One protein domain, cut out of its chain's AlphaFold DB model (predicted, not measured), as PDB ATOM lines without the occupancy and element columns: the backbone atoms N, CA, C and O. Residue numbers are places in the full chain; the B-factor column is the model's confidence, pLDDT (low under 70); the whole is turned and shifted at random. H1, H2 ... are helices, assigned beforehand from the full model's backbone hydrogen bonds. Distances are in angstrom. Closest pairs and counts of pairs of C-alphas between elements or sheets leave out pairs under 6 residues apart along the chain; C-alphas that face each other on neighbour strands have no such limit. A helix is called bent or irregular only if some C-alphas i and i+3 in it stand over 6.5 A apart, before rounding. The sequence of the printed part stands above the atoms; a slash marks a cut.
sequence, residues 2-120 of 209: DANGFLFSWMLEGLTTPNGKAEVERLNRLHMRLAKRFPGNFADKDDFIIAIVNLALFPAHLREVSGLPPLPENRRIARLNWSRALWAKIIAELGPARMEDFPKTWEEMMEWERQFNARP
ATOM      1  N   ASP A   2      54.714  25.724 150.289       72.12
ATOM      2  CA  ASP A   2      53.335  25.449 149.841       72.12
ATOM      3  C   ASP A   2      52.820  26.364 148.709       72.12
ATOM      4  O   ASP A   2      51.647  26.357 148.355       72.12
ATOM      5  N   ALA A   3      53.704  27.168 148.111       75.81
ATOM      6  CA  ALA A   3      53.355  28.053 146.999       75.81
ATOM      7  C   ALA A   3      52.710  27.292 145.822       75.81
ATOM      8  O   ALA A   3      51.757  27.775 145.214       75.81
ATOM      9  N   ASN A   4      53.189  26.072 145.554       79.19
ATOM     10  CA  ASN A   4      52.645  25.212 144.506       79.19
ATOM     11  C   ASN A   4      51.231  24.709 144.839       79.19
ATOM     12  O   ASN A   4      50.415  24.607 143.932       79.19
ATOM     13  N   GLY A   5      50.925  24.443 146.116       83.12
ATOM     14  CA  GLY A   5      49.589  24.020 146.549       83.12
ATOM     15  C   GLY A   5      48.546  25.097 146.263       83.12
ATOM     16  O   GLY A   5      47.570  24.837 145.563       83.12
ATOM     17  N   PHE A   6      48.825  26.336 146.685       87.44
ATOM     18  CA  PHE A   6      47.980  27.490 146.372       87.44
ATOM     19  C   PHE A   6      47.774  27.662 144.860       87.44
ATOM     20  O   PHE A   6      46.642  27.763 144.383       87.44
ATOM     21  N   LEU A   7      48.873  27.660 144.095       85.81
ATOM     22  CA  LEU A   7      48.837  27.855 142.649       85.81
ATOM     23  C   LEU A   7      47.998  26.785 141.947       85.81
ATOM     24  O   LEU A   7      47.171  27.124 141.099       85.81
ATOM     25  N   PHE A   8      48.210  25.508 142.270       85.50
ATOM     26  CA  PHE A   8      47.507  24.415 141.612       85.50
ATOM     27  C   PHE A   8      46.013  24.447 141.913       85.50
ATOM     28  O   PHE A   8      45.234  24.354 140.968       85.50
ATOM     29  N   SER A   9      45.592  24.715 143.150       86.88
ATOM     30  CA  SER A   9      44.164  24.887 143.448       86.88
ATOM     31  C   SER A   9      43.539  26.024 142.632       86.88
ATOM     32  O   SER A   9      42.464  25.871 142.055       86.88
ATOM     33  N   TRP A  10      44.219  27.164 142.483       91.56
ATOM     34  CA  TRP A  10      43.667  28.290 141.718       91.56
ATOM     35  C   TRP A  10      43.682  28.095 140.205       91.56
ATOM     36  O   TRP A  10      42.815  28.644 139.521       91.56
ATOM     37  N   MET A  11      44.674  27.381 139.675       87.19
ATOM     38  CA  MET A  11      44.837  27.163 138.237       87.19
ATOM     39  C   MET A  11      44.023  25.980 137.722       87.19
ATOM     40  O   MET A  11      43.557  26.027 136.587       87.19
ATOM     41  N   LEU A  12      43.880  24.927 138.529       85.81
ATOM     42  CA  LEU A  12      43.197  23.695 138.143       85.81
ATOM     43  C   LEU A  12      41.713  23.728 138.506       85.81
ATOM     44  O   LEU A  12      40.884  23.318 137.702       85.81
ATOM     45  N   GLU A  13      41.370  24.248 139.686       87.69
ATOM     46  CA  GLU A  13      39.983  24.253 140.166       87.69
ATOM     47  C   GLU A  13      39.320  25.619 139.977       87.69
ATOM     48  O   GLU A  13      38.141  25.700 139.639       87.69
ATOM     49  N   GLY A  14      40.075  26.707 140.149       90.00
ATOM     50  CA  GLY A  14      39.613  28.072 139.899       90.00
ATOM     51  C   GLY A  14      39.342  28.889 141.164       90.00
ATOM     52  O   GLY A  14      39.005  28.378 142.225       90.00
ATOM     53  N   LEU A  15      39.443  30.215 141.044       93.31
ATOM     54  CA  LEU A  15      39.358  31.171 142.165       93.31
ATOM     55  C   LEU A  15      37.958  31.324 142.790       93.31
ATOM     56  O   LEU A  15      37.796  32.024 143.794       93.31
ATOM     57  N   THR A  16      36.927  30.756 142.164       92.50
ATOM     58  CA  THR A  16      35.523  30.888 142.582       92.50
ATOM     59  C   THR A  16      34.954  29.612 143.196       92.50
ATOM     60  O   THR A  16      33.865  29.674 143.779       92.50
ATOM     61  N   THR A  17      35.675  28.490 143.127       93.12
ATOM     62  CA  THR A  17      35.275  27.230 143.767       93.12
ATOM     63  C   THR A  17      35.421  27.316 145.290       93.12
ATOM     64  O   THR A  17      36.140  28.189 145.792       93.12
ATOM     65  N   PRO A  18      34.752  26.437 146.063       94.12
ATOM     66  CA  PRO A  18      34.938  26.377 147.511       94.12
ATOM     67  C   PRO A  18      36.409  26.224 147.911       94.12
ATOM     68  O   PRO A  18      36.877  26.956 148.780       94.12
ATOM     69  N   ASN A  19      37.149  25.347 147.225       91.19
ATOM     70  CA  ASN A  19      38.564  25.126 147.507       91.19
ATOM     71  C   ASN A  19      39.425  26.339 147.126       91.19
ATOM     72  O   ASN A  19      40.211  26.820 147.937       91.19
ATOM     73  N   GLY A  20      39.214  26.923 145.940       92.50
ATOM     74  CA  GLY A  20      39.943  28.120 145.525       92.50
ATOM     75  C   GLY A  20      39.751  29.295 146.487       92.50
ATOM     76  O   GLY A  20      40.718  29.976 146.830       92.50
ATOM     77  N   LYS A  21      38.523  29.502 146.987       94.31
ATOM     78  CA  LYS A  21      38.235  30.500 148.032       94.31
ATOM     79  C   LYS A  21      38.961  30.176 149.338       94.31
ATOM     80  O   LYS A  21      39.599  31.065 149.899       94.31
ATOM     81  N   ALA A  22      38.901  28.924 149.794       94.31
ATOM     82  CA  ALA A  22      39.558  28.486 151.022       94.31
ATOM     83  C   ALA A  22      41.081  28.701 150.971       94.31
ATOM     84  O   ALA A  22      41.662  29.200 151.938       94.31
ATOM     85  N   GLU A  23      41.715  28.411 149.834       94.50
ATOM     86  CA  GLU A  23      43.153  28.606 149.638       94.50
ATOM     87  C   GLU A  23      43.551  30.088 149.576       94.50
ATOM     88  O   GLU A  23      44.561  30.478 150.163       94.50
ATOM     89  N   VAL A  24      42.734  30.953 148.964       94.44
ATOM     90  CA  VAL A  24      42.949  32.413 149.021       94.44
ATOM     91  C   VAL A  24      42.867  32.927 150.460       94.44
ATOM     92  O   VAL A  24      43.732  33.681 150.911       94.44
ATOM     93  N   GLU A  25      41.852  32.513 151.219       95.25
ATOM     94  CA  GLU A  25      41.737  32.909 152.623       95.25
ATOM     95  C   GLU A  25      42.908  32.392 153.461       95.25
ATOM     96  O   GLU A  25      43.405  33.084 154.352       95.25
ATOM     97  N   ARG A  26      43.361  31.167 153.184       95.25
ATOM     98  CA  ARG A  26      44.505  30.550 153.849       95.25
ATOM     99  C   ARG A  26      45.797  31.312 153.562       95.25
ATOM    100  O   ARG A  26      46.532  31.577 154.516       95.25
ATOM    101  N   LEU A  27      46.026  31.731 152.317       94.19
ATOM    102  CA  LEU A  27      47.143  32.602 151.948       94.19
ATOM    103  C   LEU A  27      47.076  33.937 152.701       94.19
ATOM    104  O   LEU A  27      48.046  34.325 153.348       94.19
ATOM    105  N   ASN A  28      45.922  34.610 152.697       95.00
ATOM    106  CA  ASN A  28      45.757  35.884 153.403       95.00
ATOM    107  C   ASN A  28      46.002  35.734 154.914       95.00
ATOM    108  O   ASN A  28      46.708  36.544 155.513       95.00
ATOM    109  N   ARG A  29      45.492  34.667 155.548       95.12
ATOM    110  CA  ARG A  29      45.774  34.371 156.965       95.12
ATOM    111  C   ARG A  29      47.263  34.150 157.220       95.12
ATOM    112  O   ARG A  29      47.762  34.577 158.263       95.12
ATOM    113  N   LEU A  30      47.961  33.477 156.305       93.88
ATOM    114  CA  LEU A  30      49.404  33.270 156.394       93.88
ATOM    115  C   LEU A  30      50.152  34.604 156.304       93.88
ATOM    116  O   LEU A  30      50.932  34.905 157.205       93.88
ATOM    117  N   HIS A  31      49.865  35.421 155.289       93.44
ATOM    118  CA  HIS A  31      50.469  36.746 155.130       93.44
ATOM    119  C   HIS A  31      50.222  37.629 156.355       93.44
ATOM    120  O   HIS A  31      51.172  38.165 156.910       93.44
ATOM    121  N   MET A  32      48.991  37.701 156.872       93.81
ATOM    122  CA  MET A  32      48.687  38.515 158.060       93.81
ATOM    123  C   MET A  32      49.353  37.993 159.335       93.81
ATOM    124  O   MET A  32      49.734  38.770 160.210       93.81
ATOM    125  N   ARG A  33      49.524  36.673 159.468       94.06
ATOM    126  CA  ARG A  33      50.282  36.094 160.583       94.06
ATOM    127  C   ARG A  33      51.760  36.472 160.502       94.06
ATOM    128  O   ARG A  33      52.360  36.757 161.535       94.06
ATOM    129  N   LEU A  34      52.334  36.462 159.301       92.94
ATOM    130  CA  LEU A  34      53.724  36.849 159.079       92.94
ATOM    131  C   LEU A  34      53.922  38.357 159.254       92.94
ATOM    132  O   LEU A  34      54.860  38.732 159.945       92.94
ATOM    133  N   ALA A  35      53.007  39.195 158.762       93.25
ATOM    134  CA  ALA A  35      53.021  40.646 158.965       93.25
ATOM    135  C   ALA A  35      53.038  41.015 160.458       93.25
ATOM    136  O   ALA A  35      53.844  41.824 160.897       93.25
ATOM    137  N   LYS A  36      52.237  40.330 161.289       93.19
ATOM    138  CA  LYS A  36      52.275  40.520 162.754       93.19
ATOM    139  C   LYS A  36      53.624  40.164 163.383       93.19
ATOM    140  O   LYS A  36      53.980  40.728 164.412       93.19
ATOM    141  N   ARG A  37      54.341  39.191 162.816       94.81
ATOM    142  CA  ARG A  37      55.651  38.745 163.313       94.81
ATOM    143  C   ARG A  37      56.797  39.610 162.782       94.81
ATOM    144  O   ARG A  37      57.807  39.742 163.464       94.81
ATOM    145  N   PHE A  38      56.633  40.174 161.591       92.62
ATOM    146  CA  PHE A  38      57.615  40.993 160.889       92.62
ATOM    147  C   PHE A  38      56.934  42.266 160.349       92.62
ATOM    148  O   PHE A  38      56.665  42.340 159.148       92.62
ATOM    149  N   PRO A  39      56.605  43.237 161.223       92.38
ATOM    150  CA  PRO A  39      55.871  44.437 160.822       92.38
ATOM    151  C   PRO A  39      56.601  45.221 159.731       92.38
ATOM    152  O   PRO A  39      57.821  45.374 159.796       92.38
ATOM    153  N   GLY A  40      55.862  45.714 158.737       90.88
ATOM    154  CA  GLY A  40      56.400  46.463 157.600       90.88
ATOM    155  C   GLY A  40      56.877  45.597 156.430       90.88
ATOM    156  O   GLY A  40      56.833  46.054 155.290       90.88
ATOM    157  N   ASN A  41      57.241  44.328 156.656       88.00
ATOM    158  CA  ASN A  41      57.721  43.437 155.587       88.00
ATOM    159  C   ASN A  41      56.606  42.953 154.638       88.00
ATOM    160  O   ASN A  41      56.897  42.261 153.670       88.00
ATOM    161  N   PHE A  42      55.339  43.262 154.930       90.06
ATOM    162  CA  PHE A  42      54.171  42.929 154.101       90.06
ATOM    163  C   PHE A  42      53.337  44.180 153.765       90.06
ATOM    164  O   PHE A  42      52.150  44.076 153.433       90.06
ATOM    165  N   ALA A  43      53.943  45.365 153.891       90.69
ATOM    166  CA  ALA A  43      53.298  46.644 153.618       90.69
ATOM    167  C   ALA A  43      53.479  47.106 152.163       90.69
ATOM    168  O   ALA A  43      52.612  47.818 151.653       90.69
ATOM    169  N   ASP A  44      54.563  46.703 151.491       92.19
ATOM    170  CA  ASP A  44      54.777  47.044 150.085       92.19
ATOM    171  C   ASP A  44      53.881  46.183 149.186       92.19
ATOM    172  O   ASP A  44      53.968  44.955 149.157       92.19
ATOM    173  N   LYS A  45      52.995  46.841 148.440       93.12
ATOM    174  CA  LYS A  45      52.095  46.183 147.490       93.12
ATOM    175  C   LYS A  45      52.857  45.517 146.346       93.12
ATOM    176  O   LYS A  45      52.387  44.505 145.825       93.12
ATOM    177  N   ASP A  46      54.013  46.055 145.965       94.69
ATOM    178  CA  ASP A  46      54.756  45.574 144.807       94.69
ATOM    179  C   ASP A  46      55.278  44.145 145.031       94.69
ATOM    180  O   ASP A  46      55.323  43.371 144.075       94.69
ATOM    181  N   ASP A  47      55.544  43.751 146.283       92.00
ATOM    182  CA  ASP A  47      55.929  42.382 146.663       92.00
ATOM    183  C   ASP A  47      54.825  41.353 146.365       92.00
ATOM    184  O   ASP A  47      55.095  40.196 146.031       92.00
ATOM    185  N   PHE A  48      53.561  41.774 146.424       94.56
ATOM    186  CA  PHE A  48      52.417  40.940 146.061       94.56
ATOM    187  C   PHE A  48      52.146  40.986 144.556       94.56
ATOM    188  O   PHE A  48      51.837  39.955 143.952       94.56
ATOM    189  N   ILE A  49      52.269  42.168 143.942       96.69
ATOM    190  CA  ILE A  49      52.041  42.342 142.506       96.69
ATOM    191  C   ILE A  49      53.055  41.508 141.720       96.69
ATOM    192  O   ILE A  49      52.632  40.739 140.858       96.69
ATOM    193  N   ILE A  50      54.353  41.554 142.054       94.69
ATOM    194  CA  ILE A  50      55.374  40.771 141.339       94.69
ATOM    195  C   ILE A  50      55.120  39.270 141.435       94.69
ATOM    196  O   ILE A  50      55.291  38.557 140.447       94.69
ATOM    197  N   ALA A  51      54.653  38.774 142.584       93.69
ATOM    198  CA  ALA A  51      54.328  37.363 142.739       93.69
ATOM    199  C   ALA A  51      53.217  36.936 141.762       93.69
ATOM    200  O   ALA A  51      53.356  35.931 141.068       93.69
ATOM    201  N   ILE A  52      52.140  37.719 141.653       95.94
ATOM    202  CA  ILE A  52      51.026  37.424 140.739       95.94
ATOM    203  C   ILE A  52      51.440  37.610 139.274       95.94
ATOM    204  O   ILE A  52      51.087  36.786 138.428       95.94
ATOM    205  N   VAL A  53      52.191  38.671 138.971       97.12
ATOM    206  CA  VAL A  53      52.698  38.965 137.625       97.12
ATOM    207  C   VAL A  53      53.595  37.832 137.130       97.12
ATOM    208  O   VAL A  53      53.347  37.306 136.047       97.12
ATOM    209  N   ASN A  54      54.537  37.355 137.948       93.75
ATOM    210  CA  ASN A  54      55.394  36.220 137.600       93.75
ATOM    211  C   ASN A  54      54.575  34.952 137.307       93.75
ATOM    212  O   ASN A  54      54.856  34.248 136.340       93.75
ATOM    213  N   LEU A  55      53.525  34.667 138.088       93.25
ATOM    214  CA  LEU A  55      52.640  33.520 137.834       93.25
ATOM    215  C   LEU A  55      51.863  33.655 136.515       93.25
ATOM    216  O   LEU A  55      51.676  32.674 135.790       93.25
ATOM    217  N   ALA A  56      51.404  34.865 136.193       95.56
ATOM    218  CA  ALA A  56      50.658  35.140 134.971       95.56
ATOM    219  C   ALA A  56      51.551  35.095 133.720       95.56
ATOM    220  O   ALA A  56      51.141  34.539 132.697       95.56
ATOM    221  N   LEU A  57      52.763  35.645 133.805       95.69
ATOM    222  CA  LEU A  57      53.701  35.755 132.688       95.69
ATOM    223  C   LEU A  57      54.562  34.504 132.488       95.69
ATOM    224  O   LEU A  57      55.048  34.294 131.378       95.69
ATOM    225  N   PHE A  58      54.685  33.624 133.489       92.06
ATOM    226  CA  PHE A  58      55.527  32.422 133.416       92.06
ATOM    227  C   PHE A  58      55.369  31.622 132.107       92.06
ATOM    228  O   PHE A  58      56.378  31.303 131.481       92.06
ATOM    229  N   PRO A  59      54.153  31.336 131.596       91.00
ATOM    230  CA  PRO A  59      54.011  30.582 130.348       91.00
ATOM    231  C   PRO A  59      54.399  31.361 129.093       91.00
ATOM    232  O   PRO A  59      54.671  30.740 128.071       91.00
ATOM    233  N   ALA A  60      54.388  32.695 129.132       92.94
ATOM    234  CA  ALA A  60      54.907  33.514 128.043       92.94
ATOM    235  C   ALA A  60      56.441  33.478 128.039       92.94
ATOM    236  O   ALA A  60      57.018  33.129 127.011       92.94
ATOM    237  N   HIS A  61      57.073  33.681 129.200       90.94
ATOM    238  CA  HIS A  61      58.529  33.577 129.366       90.94
ATOM    239  C   HIS A  61      59.055  32.197 128.995       90.94
ATOM    240  O   HIS A  61      60.012  32.077 128.239       90.94
ATOM    241  N   LEU A  62      58.379  31.132 129.438       87.19
ATOM    242  CA  LEU A  62      58.753  29.761 129.089       87.19
ATOM    243  C   LEU A  62      58.738  29.535 127.569       87.19
ATOM    244  O   LEU A  62      59.595  28.832 127.033       87.19
ATOM    245  N   ARG A  63      57.769  30.127 126.861       88.19
ATOM    246  CA  ARG A  63      57.693  30.044 125.398       88.19
ATOM    247  C   ARG A  63      58.804  30.839 124.733       88.19
ATOM    248  O   ARG A  63      59.384  30.329 123.781       88.19
ATOM    249  N   GLU A  64      59.114  32.025 125.245       87.62
ATOM    250  CA  GLU A  64      60.207  32.861 124.750       87.62
ATOM    251  C   GLU A  64      61.562  32.156 124.878       87.62
ATOM    252  O   GLU A  64      62.234  31.954 123.868       87.62
ATOM    253  N   VAL A  65      61.917  31.669 126.074       82.06
ATOM    254  CA  VAL A  65      63.199  30.967 126.293       82.06
ATOM    255  C   VAL A  65      63.288  29.650 125.514       82.06
ATOM    256  O   VAL A  65      64.377  29.192 125.180       82.06
ATOM    257  N   SER A  66      62.142  29.056 125.166       78.06
ATOM    258  CA  SER A  66      62.056  27.852 124.327       78.06
ATOM    259  C   SER A  66      61.933  28.158 122.823       78.06
ATOM    260  O   SER A  66      61.759  27.236 122.025       78.06
ATOM    261  N   GLY A  67      61.972  29.435 122.416       80.50
ATOM    262  CA  GLY A  67      61.788  29.905 121.033       80.50
ATOM    263  C   GLY A  67      60.515  29.398 120.357       80.50
ATOM    264  O   GLY A  67      60.510  29.074 119.166       80.50
ATOM    265  N   LEU A  68      59.443  29.289 121.134       83.44
ATOM    266  CA  LEU A  68      58.104  28.980 120.656       83.44
ATOM    267  C   LEU A  68      57.395  30.269 120.231       83.44
ATOM    268  O   LEU A  68      57.736  31.349 120.715       83.44
ATOM    269  N   PRO A  69      56.358  30.183 119.375       88.19
ATOM    270  CA  PRO A  69      55.541  31.344 119.050       88.19
ATOM    271  C   PRO A  69      54.992  32.012 120.319       88.19
ATOM    272  O   PRO A  69      54.692  31.286 121.276       88.19
ATOM    273  N   PRO A  70      54.788  33.340 120.330       91.19
ATOM    274  CA  PRO A  70      54.219  34.050 121.472       91.19
ATOM    275  C   PRO A  70      52.930  33.413 122.002       91.19
ATOM    276  O   PRO A  70      52.224  32.690 121.290       91.19
ATOM    277  N   LEU A  71      52.614  33.667 123.274       92.56
ATOM    278  CA  LEU A  71      51.383  33.157 123.869       92.56
ATOM    279  C   LEU A  71      50.163  33.695 123.082       92.56
ATOM    280  O   LEU A  71      50.057  34.912 122.904       92.56
ATOM    281  N   PRO A  72      49.235  32.825 122.629       93.75
ATOM    282  CA  PRO A  72      48.048  33.252 121.891       93.75
ATOM    283  C   PRO A  72      47.248  34.328 122.631       93.75
ATOM    284  O   PRO A  72      47.152  34.302 123.859       93.75
ATOM    285  N   GLU A  73      46.651  35.259 121.889       95.94
ATOM    286  CA  GLU A  73      45.950  36.423 122.448       95.94
ATOM    287  C   GLU A  73      44.841  36.044 123.436       95.94
ATOM    288  O   GLU A  73      44.809  36.557 124.552       95.94
ATOM    289  N   ASN A  74      43.995  35.071 123.093       95.81
ATOM    290  CA  ASN A  74      42.951  34.576 123.991       95.81
ATOM    291  C   ASN A  74      43.514  34.069 125.334       95.81
ATOM    292  O   ASN A  74      42.916  34.291 126.386       95.81
ATOM    293  N   ARG A  75      44.692  33.430 125.321       94.81
ATOM    294  CA  ARG A  75      45.377  32.970 126.535       94.81
ATOM    295  C   ARG A  75      45.994  34.130 127.317       94.81
ATOM    296  O   ARG A  75      45.959  34.087 128.543       94.81
ATOM    297  N   ARG A  76      46.511  35.165 126.643       97.44
ATOM    298  CA  ARG A  76      46.977  36.406 127.290       97.44
ATOM    299  C   ARG A  76      45.830  37.114 128.016       97.44
ATOM    300  O   ARG A  76      45.953  37.408 129.203       97.44
ATOM    301  N   ILE A  77      44.681  37.271 127.354       97.31
ATOM    302  CA  ILE A  77      43.460  37.853 127.939       97.31
ATOM    303  C   ILE A  77      42.991  37.040 129.153       97.31
ATOM    304  O   ILE A  77      42.735  37.603 130.216       97.31
ATOM    305  N   ALA A  78      42.916  35.711 129.028       95.75
ATOM    306  CA  ALA A  78      42.495  34.846 130.129       95.75
ATOM    307  C   ALA A  78      43.414  34.977 131.356       95.75
ATOM    308  O   ALA A  78      42.928  35.073 132.481       95.75
ATOM    309  N   ARG A  79      44.737  35.033 131.151       95.88
ATOM    310  CA  ARG A  79      45.716  35.182 132.240       95.88
ATOM    311  C   ARG A  79      45.694  36.564 132.884       95.88
ATOM    312  O   ARG A  79      45.792  36.654 134.107       95.88
ATOM    313  N   LEU A  80      45.510  37.621 132.097       97.81
ATOM    314  CA  LEU A  80      45.288  38.971 132.614       97.81
ATOM    315  C   LEU A  80      44.034  39.020 133.500       97.81
ATOM    316  O   LEU A  80      44.081  39.518 134.620       97.81
ATOM    317  N   ASN A  81      42.923  38.446 133.043       96.75
ATOM    318  CA  ASN A  81      41.690  38.416 133.831       96.75
ATOM    319  C   ASN A  81      41.833  37.564 135.097       96.75
ATOM    320  O   ASN A  81      41.397  37.982 136.168       96.75
ATOM    321  N   TRP A  82      42.475  36.397 134.997       96.44
ATOM    322  CA  TRP A  82      42.736  35.524 136.142       96.44
ATOM    323  C   TRP A  82      43.608  36.209 137.203       96.44
ATOM    324  O   TRP A  82      43.256  36.208 138.380       96.44
ATOM    325  N   SER A  83      44.702  36.853 136.795       97.00
ATOM    326  CA  SER A  83      45.605  37.557 137.716       97.00
ATOM    327  C   SER A  83      44.937  38.759 138.380       97.00
ATOM    328  O   SER A  83      45.050  38.923 139.593       97.00
ATOM    329  N   ARG A  84      44.152  39.543 137.631       97.44
ATOM    330  CA  ARG A  84      43.327  40.627 138.188       97.44
ATOM    331  C   ARG A  84      42.285  40.106 139.181       97.44
ATOM    332  O   ARG A  84      42.059  40.730 140.214       97.44
ATOM    333  N   ALA A  85      41.669  38.959 138.896       96.50
ATOM    334  CA  ALA A  85      40.715  38.319 139.799       96.50
ATOM    335  C   ALA A  85      41.377  37.774 141.075       96.50
ATOM    336  O   ALA A  85      40.744  37.791 142.131       96.50
ATOM    337  N   LEU A  86      42.626  37.306 140.995       96.19
ATOM    338  CA  LEU A  86      43.419  36.917 142.162       96.19
ATOM    339  C   LEU A  86      43.805  38.150 142.987       96.19
ATOM    340  O   LEU A  86      43.557  38.162 144.190       96.19
ATOM    341  N   TRP A  87      44.321  39.201 142.340       96.75
ATOM    342  CA  TRP A  87      44.695  40.464 142.984       96.75
ATOM    343  C   TRP A  87      43.552  41.056 143.806       96.75
ATOM    344  O   TRP A  87      43.747  41.381 144.972       96.75
ATOM    345  N   ALA A  88      42.335  41.079 143.253       96.12
ATOM    346  CA  ALA A  88      41.134  41.571 143.932       96.12
ATOM    347  C   ALA A  88      40.810  40.861 145.264       96.12
ATOM    348  O   ALA A  88      39.944  41.318 146.010       96.12
ATOM    349  N   LYS A  89      41.444  39.720 145.552       95.50
ATOM    350  CA  LYS A  89      41.230  38.938 146.772       95.50
ATOM    351  C   LYS A  89      42.397  39.005 147.757       95.50
ATOM    352  O   LYS A  89      42.294  38.419 148.835       95.50
ATOM    353  N   ILE A  90      43.498  39.666 147.406       94.56
ATOM    354  CA  ILE A  90      44.680  39.766 148.263       94.56
ATOM    355  C   ILE A  90      44.476  40.831 149.339       94.56
ATOM    356  O   ILE A  90      43.924  41.905 149.094       94.56
ATOM    357  N   ILE A  91      44.944  40.519 150.546       92.31
ATOM    358  CA  ILE A  91      44.977  41.441 151.680       92.31
ATOM    359  C   ILE A  91      46.440  41.645 152.077       92.31
ATOM    360  O   ILE A  91      47.132  40.679 152.408       92.31
ATOM    361  N   ALA A  92      46.893  42.897 152.039       87.38
ATOM    362  CA  ALA A  92      48.203  43.329 152.514       87.38
ATOM    363  C   ALA A  92      48.088  43.968 153.909       87.38
ATOM    364  O   ALA A  92      46.987  44.174 154.425       87.38
ATOM    365  N   GLU A  93      49.224  44.285 154.534       89.25
ATOM    366  CA  GLU A  93      49.252  44.873 155.883       89.25
ATOM    367  C   GLU A  93      48.506  46.217 155.945       89.25
ATOM    368  O   GLU A  93      47.798  46.496 156.910       89.25
ATOM    369  N   LEU A  94      48.601  47.011 154.874       88.50
ATOM    370  CA  LEU A  94      47.934  48.311 154.742       88.50
ATOM    371  C   LEU A  94      46.455  48.210 154.331       88.50
ATOM    372  O   LEU A  94      45.787  49.233 154.183       88.50
ATOM    373  N   GLY A  95      45.936  46.993 154.157       89.69
ATOM    374  CA  GLY A  95      44.546  46.730 153.809       89.69
ATOM    375  C   GLY A  95      44.371  45.947 152.503       89.69
ATOM    376  O   GLY A  95      45.322  45.375 151.966       89.69
ATOM    377  N   PRO A  96      43.127  45.869 152.004       91.94
ATOM    378  CA  PRO A  96      42.812  45.159 150.771       91.94
ATOM    379  C   PRO A  96      43.531  45.746 149.555       91.94
ATOM    380  O   PRO A  96      43.707  46.961 149.442       91.94
ATOM    381  N   ALA A  97      43.878  44.869 148.617       91.50
ATOM    382  CA  ALA A  97      44.402  45.236 147.312       91.50
ATOM    383  C   ALA A  97      43.481  46.225 146.571       91.50
ATOM    384  O   ALA A  97      42.264  46.036 146.497       91.50
ATOM    385  N   ARG A  98      44.070  47.268 145.975       93.88
ATOM    386  CA  ARG A  98      43.346  48.261 145.170       93.88
ATOM    387  C   ARG A  98      43.516  47.953 143.692       93.88
ATOM    388  O   ARG A  98      44.629  47.741 143.217       93.88
ATOM    389  N   MET A  99      42.423  47.925 142.936       93.62
ATOM    390  CA  MET A  99      42.470  47.485 141.534       93.62
ATOM    391  C   MET A  99      43.235  48.445 140.620       93.62
ATOM    392  O   MET A  99      43.766  48.012 139.600       93.62
ATOM    393  N   GLU A 100      43.293  49.723 140.979       93.88
ATOM    394  CA  GLU A 100      44.092  50.750 140.312       93.88
ATOM    395  C   GLU A 100      45.607  50.517 140.395       93.88
ATOM    396  O   GLU A 100      46.325  51.035 139.545       93.88
ATOM    397  N   ASP A 101      46.081  49.714 141.353       94.31
ATOM    398  CA  ASP A 101      47.506  49.397 141.499       94.31
ATOM    399  C   ASP A 101      47.978  48.286 140.551       94.31
ATOM    400  O   ASP A 101      49.178  48.125 140.345       94.31
ATOM    401  N   PHE A 102      47.055  47.509 139.974       97.62
ATOM    402  CA  PHE A 102      47.392  46.340 139.162       97.62
ATOM    403  C   PHE A 102      47.262  46.624 137.659       97.62
ATOM    404  O   PHE A 102      46.274  47.251 137.251       97.62
ATOM    405  N   PRO A 103      48.176  46.097 136.817       97.94
ATOM    406  CA  PRO A 103      48.126  46.261 135.365       97.94
ATOM    407  C   PRO A 103      46.747  45.978 134.748       97.94
ATOM    408  O   PRO A 103      46.050  45.020 135.113       97.94
ATOM    409  N   LYS A 104      46.327  46.829 133.808       97.44
ATOM    410  CA  LYS A 104      45.024  46.755 133.124       97.44
ATOM    411  C   LYS A 104      45.109  46.037 131.789       97.44
ATOM    412  O   LYS A 104      44.095  45.512 131.337       97.44
ATOM    413  N   THR A 105      46.291  46.004 131.182       98.12
ATOM    414  CA  THR A 105      46.558  45.323 129.912       98.12
ATOM    415  C   THR A 105      47.699  44.322 130.059       98.12
ATOM    416  O   THR A 105      48.435  44.320 131.050       98.12
ATOM    417  N   TRP A 106      47.836  43.436 129.073       97.75
ATOM    418  CA  TRP A 106      48.935  42.475 129.036       97.75
ATOM    419  C   TRP A 106      50.285  43.190 128.875       97.75
ATOM    420  O   TRP A 106      51.264  42.845 129.528       97.75
ATOM    421  N   GLU A 107      50.319  44.225 128.043       97.81
ATOM    422  CA  GLU A 107      51.496  45.043 127.766       97.81
ATOM    423  C   GLU A 107      51.924  45.848 128.998       97.81
ATOM    424  O   GLU A 107      53.108  45.865 129.326       97.81
ATOM    425  N   GLU A 108      50.972  46.429 129.736       98.00
ATOM    426  CA  GLU A 108      51.253  47.070 131.028       98.00
ATOM    427  C   GLU A 108      51.843  46.078 132.036       98.00
ATOM    428  O   GLU A 108      52.713  46.452 132.814       98.00
ATOM    429  N   MET A 109      51.404  44.815 132.022       97.94
ATOM    430  CA  MET A 109      51.921  43.787 132.927       97.94
ATOM    431  C   MET A 109      53.377  43.426 132.623       97.94
ATOM    432  O   MET A 109      54.188  43.353 133.544       97.94
ATOM    433  N   MET A 110      53.713  43.235 131.342       96.75
ATOM    434  CA  MET A 110      55.092  42.977 130.913       96.75
ATOM    435  C   MET A 110      56.001  44.173 131.212       96.75
ATOM    436  O   MET A 110      57.117  44.007 131.700       96.75
ATOM    437  N   GLU A 111      55.524  45.393 130.952       97.19
ATOM    438  CA  GLU A 111      56.295  46.602 131.234       97.19
ATOM    439  C   GLU A 111      56.494  46.810 132.740       97.19
ATOM    440  O   GLU A 111      57.598  47.142 133.172       97.19
ATOM    441  N   TRP A 112      55.465  46.553 133.551       97.56
ATOM    442  CA  TRP A 112      55.568  46.612 135.007       97.56
ATOM    443  C   TRP A 112      56.604  45.611 135.535       97.56
ATOM    444  O   TRP A 112      57.464  45.990 136.328       97.56
ATOM    445  N   GLU A 113      56.589  44.360 135.055       96.06
ATOM    446  CA  GLU A 113      57.585  43.345 135.422       96.06
ATOM    447  C   GLU A 113      59.003  43.795 135.054       96.06
ATOM    448  O   GLU A 113      59.926  43.712 135.870       96.06
ATOM    449  N   ARG A 114      59.183  44.311 133.832       93.50
ATOM    450  CA  ARG A 114      60.470  44.819 133.351       93.50
ATOM    451  C   ARG A 114      60.989  45.943 134.245       93.50
ATOM    452  O   ARG A 114      62.166  45.940 134.605       93.50
ATOM    453  N   GLN A 115      60.127  46.890 134.615       94.25
ATOM    454  CA  GLN A 115      60.477  47.998 135.505       94.25
ATOM    455  C   GLN A 115      60.801  47.516 136.919       94.25
ATOM    456  O   GLN A 115      61.786  47.971 137.497       94.25
ATOM    457  N   PHE A 116      60.020  46.581 137.462       93.06
ATOM    458  CA  PHE A 116      60.276  45.984 138.770       93.06
ATOM    459  C   PHE A 116      61.642  45.286 138.797       93.06
ATOM    460  O   PHE A 116      62.473  45.572 139.656       93.06
ATOM    461  N   ASN A 117      61.927  44.445 137.801       90.00
ATOM    462  CA  ASN A 117      63.184  43.700 137.696       90.00
ATOM    463  C   ASN A 117      64.411  44.581 137.398       90.00
ATOM    464  O   ASN A 117      65.542  44.132 137.600       90.00
ATOM    465  N   ALA A 118      64.204  45.808 136.914       89.88
ATOM    466  CA  ALA A 118      65.255  46.797 136.684       89.88
ATOM    467  C   ALA A 118      65.603  47.624 137.934       89.88
ATOM    468  O   ALA A 118      66.579  48.378 137.905       89.88
ATOM    469  N   ARG A 119      64.837  47.506 139.028       89.62
ATOM    470  CA  ARG A 119      65.111  48.244 140.266       89.62
ATOM    471  C   ARG A 119      66.467  47.840 140.852       89.62
ATOM    472  O   ARG A 119      66.803  46.651 140.872       89.62
ATOM    473  N   PRO A 120      67.248  48.804 141.371       84.06
ATOM    474  CA  PRO A 120      68.464  48.484 142.092       84.06
ATOM    475  C   PRO A 120      68.082  47.800 143.406       84.06
ATOM    476  O   PRO A 120      67.442  48.390 144.272       84.06
TER     477      PRO A 120
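Overview. This is residues 2 to 120 of the 209 residues of an uncharacterized protein of Aspergillus luchuensis (strain CBS 106.47) (UniProt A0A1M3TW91). Two helical hairpins and one further helix make this domain: the hairpin H3 and H4 lies in the middle, H5 crosses H3 on one side of it, and the hairpin H1 and H2 is set off on the other side and past the end where H3 begins and H4 ends. H3 kinks near residue 59, and the long link from H4 to H5 folds back on itself in a small turn at residues 91 to 96. The printed part has 119 residues, with five named helices in the order H1, H2, H3, H4, H5 and no named strand; its class is all helix. It is compact, with a radius of gyration of the C-alphas of 14.8 A and spans of 44 by 38 by 25 A.

Along the chain. H1, residues 3 to 13, begins with C-alpha 3 at (53.355, 28.053, 146.999) and is 15.5 A long. H2, residues 18 to 37, measures 28.8 A and ends with C-alpha 37 at (55.651, 38.745, 163.313). H3, residues 46 to 65, is 25.0 A long; it is irregular, with C-alphas 56 and 59 7.3 A apart, and has a kink of 54 degrees near residue 59. H4, residues 73 to 87, is 21.0 A long. H5, residues 106 to 117, is 16.7 A long and ends with C-alpha 117 at (63.184, 43.700, 137.696).

Arrangement. H1 and H2 form a helical hairpin and touch, H2 with residues 19 to 27 alone; the closest C-alphas, of Trp 10 and Gly 20, are 5.3 A apart. Their lines stand at a shallow tilt of 24 degrees, opposite ways. H1 and H3 are only just apart, at 8.4 A, and so are H2 and H4, at 8.2 A. H3 and H4 form a second helical hairpin, at a shallow tilt of 20 degrees, opposite ways. They touch, H3 with residues 49 to 56 alone, and their closest C-alphas, of Ala 56 and Arg 79, are 5.6 A apart. H5 touches H3, whose residues 50 to 57 alone take part; the closest C-alphas, of Val 53 and Met 109, are 6.8 A apart, and the lines are only just about perpendicular, at 71 degrees. H4 and H5 only just touch, with 3 pairs of C-alphas within 8 A, the closest being those of Leu 80 and Trp 106 at 6.2 A; the tilt is a steep 60 degrees, the same way. In H1, H2, H4 and H5 every O i to N i+4 pair is within hydrogen-bond range; in H3 13 of 16 are.

Size, cuts and confidence. The two C-alphas farthest apart, those of Arg 37 and Pro 69, are 44.9 A from each other. The printed part has no cut. The link from H1 to H2 is tight, those from H2 to H3 and H3 to H4 are short, and the link from H4 to H5, residues 88 to 105, is long; in it residues 91 to 92 pair antiparallel with residues 95 to 96. The mean pLDDT of the printed part is 92.3, and no printed residue is under 70.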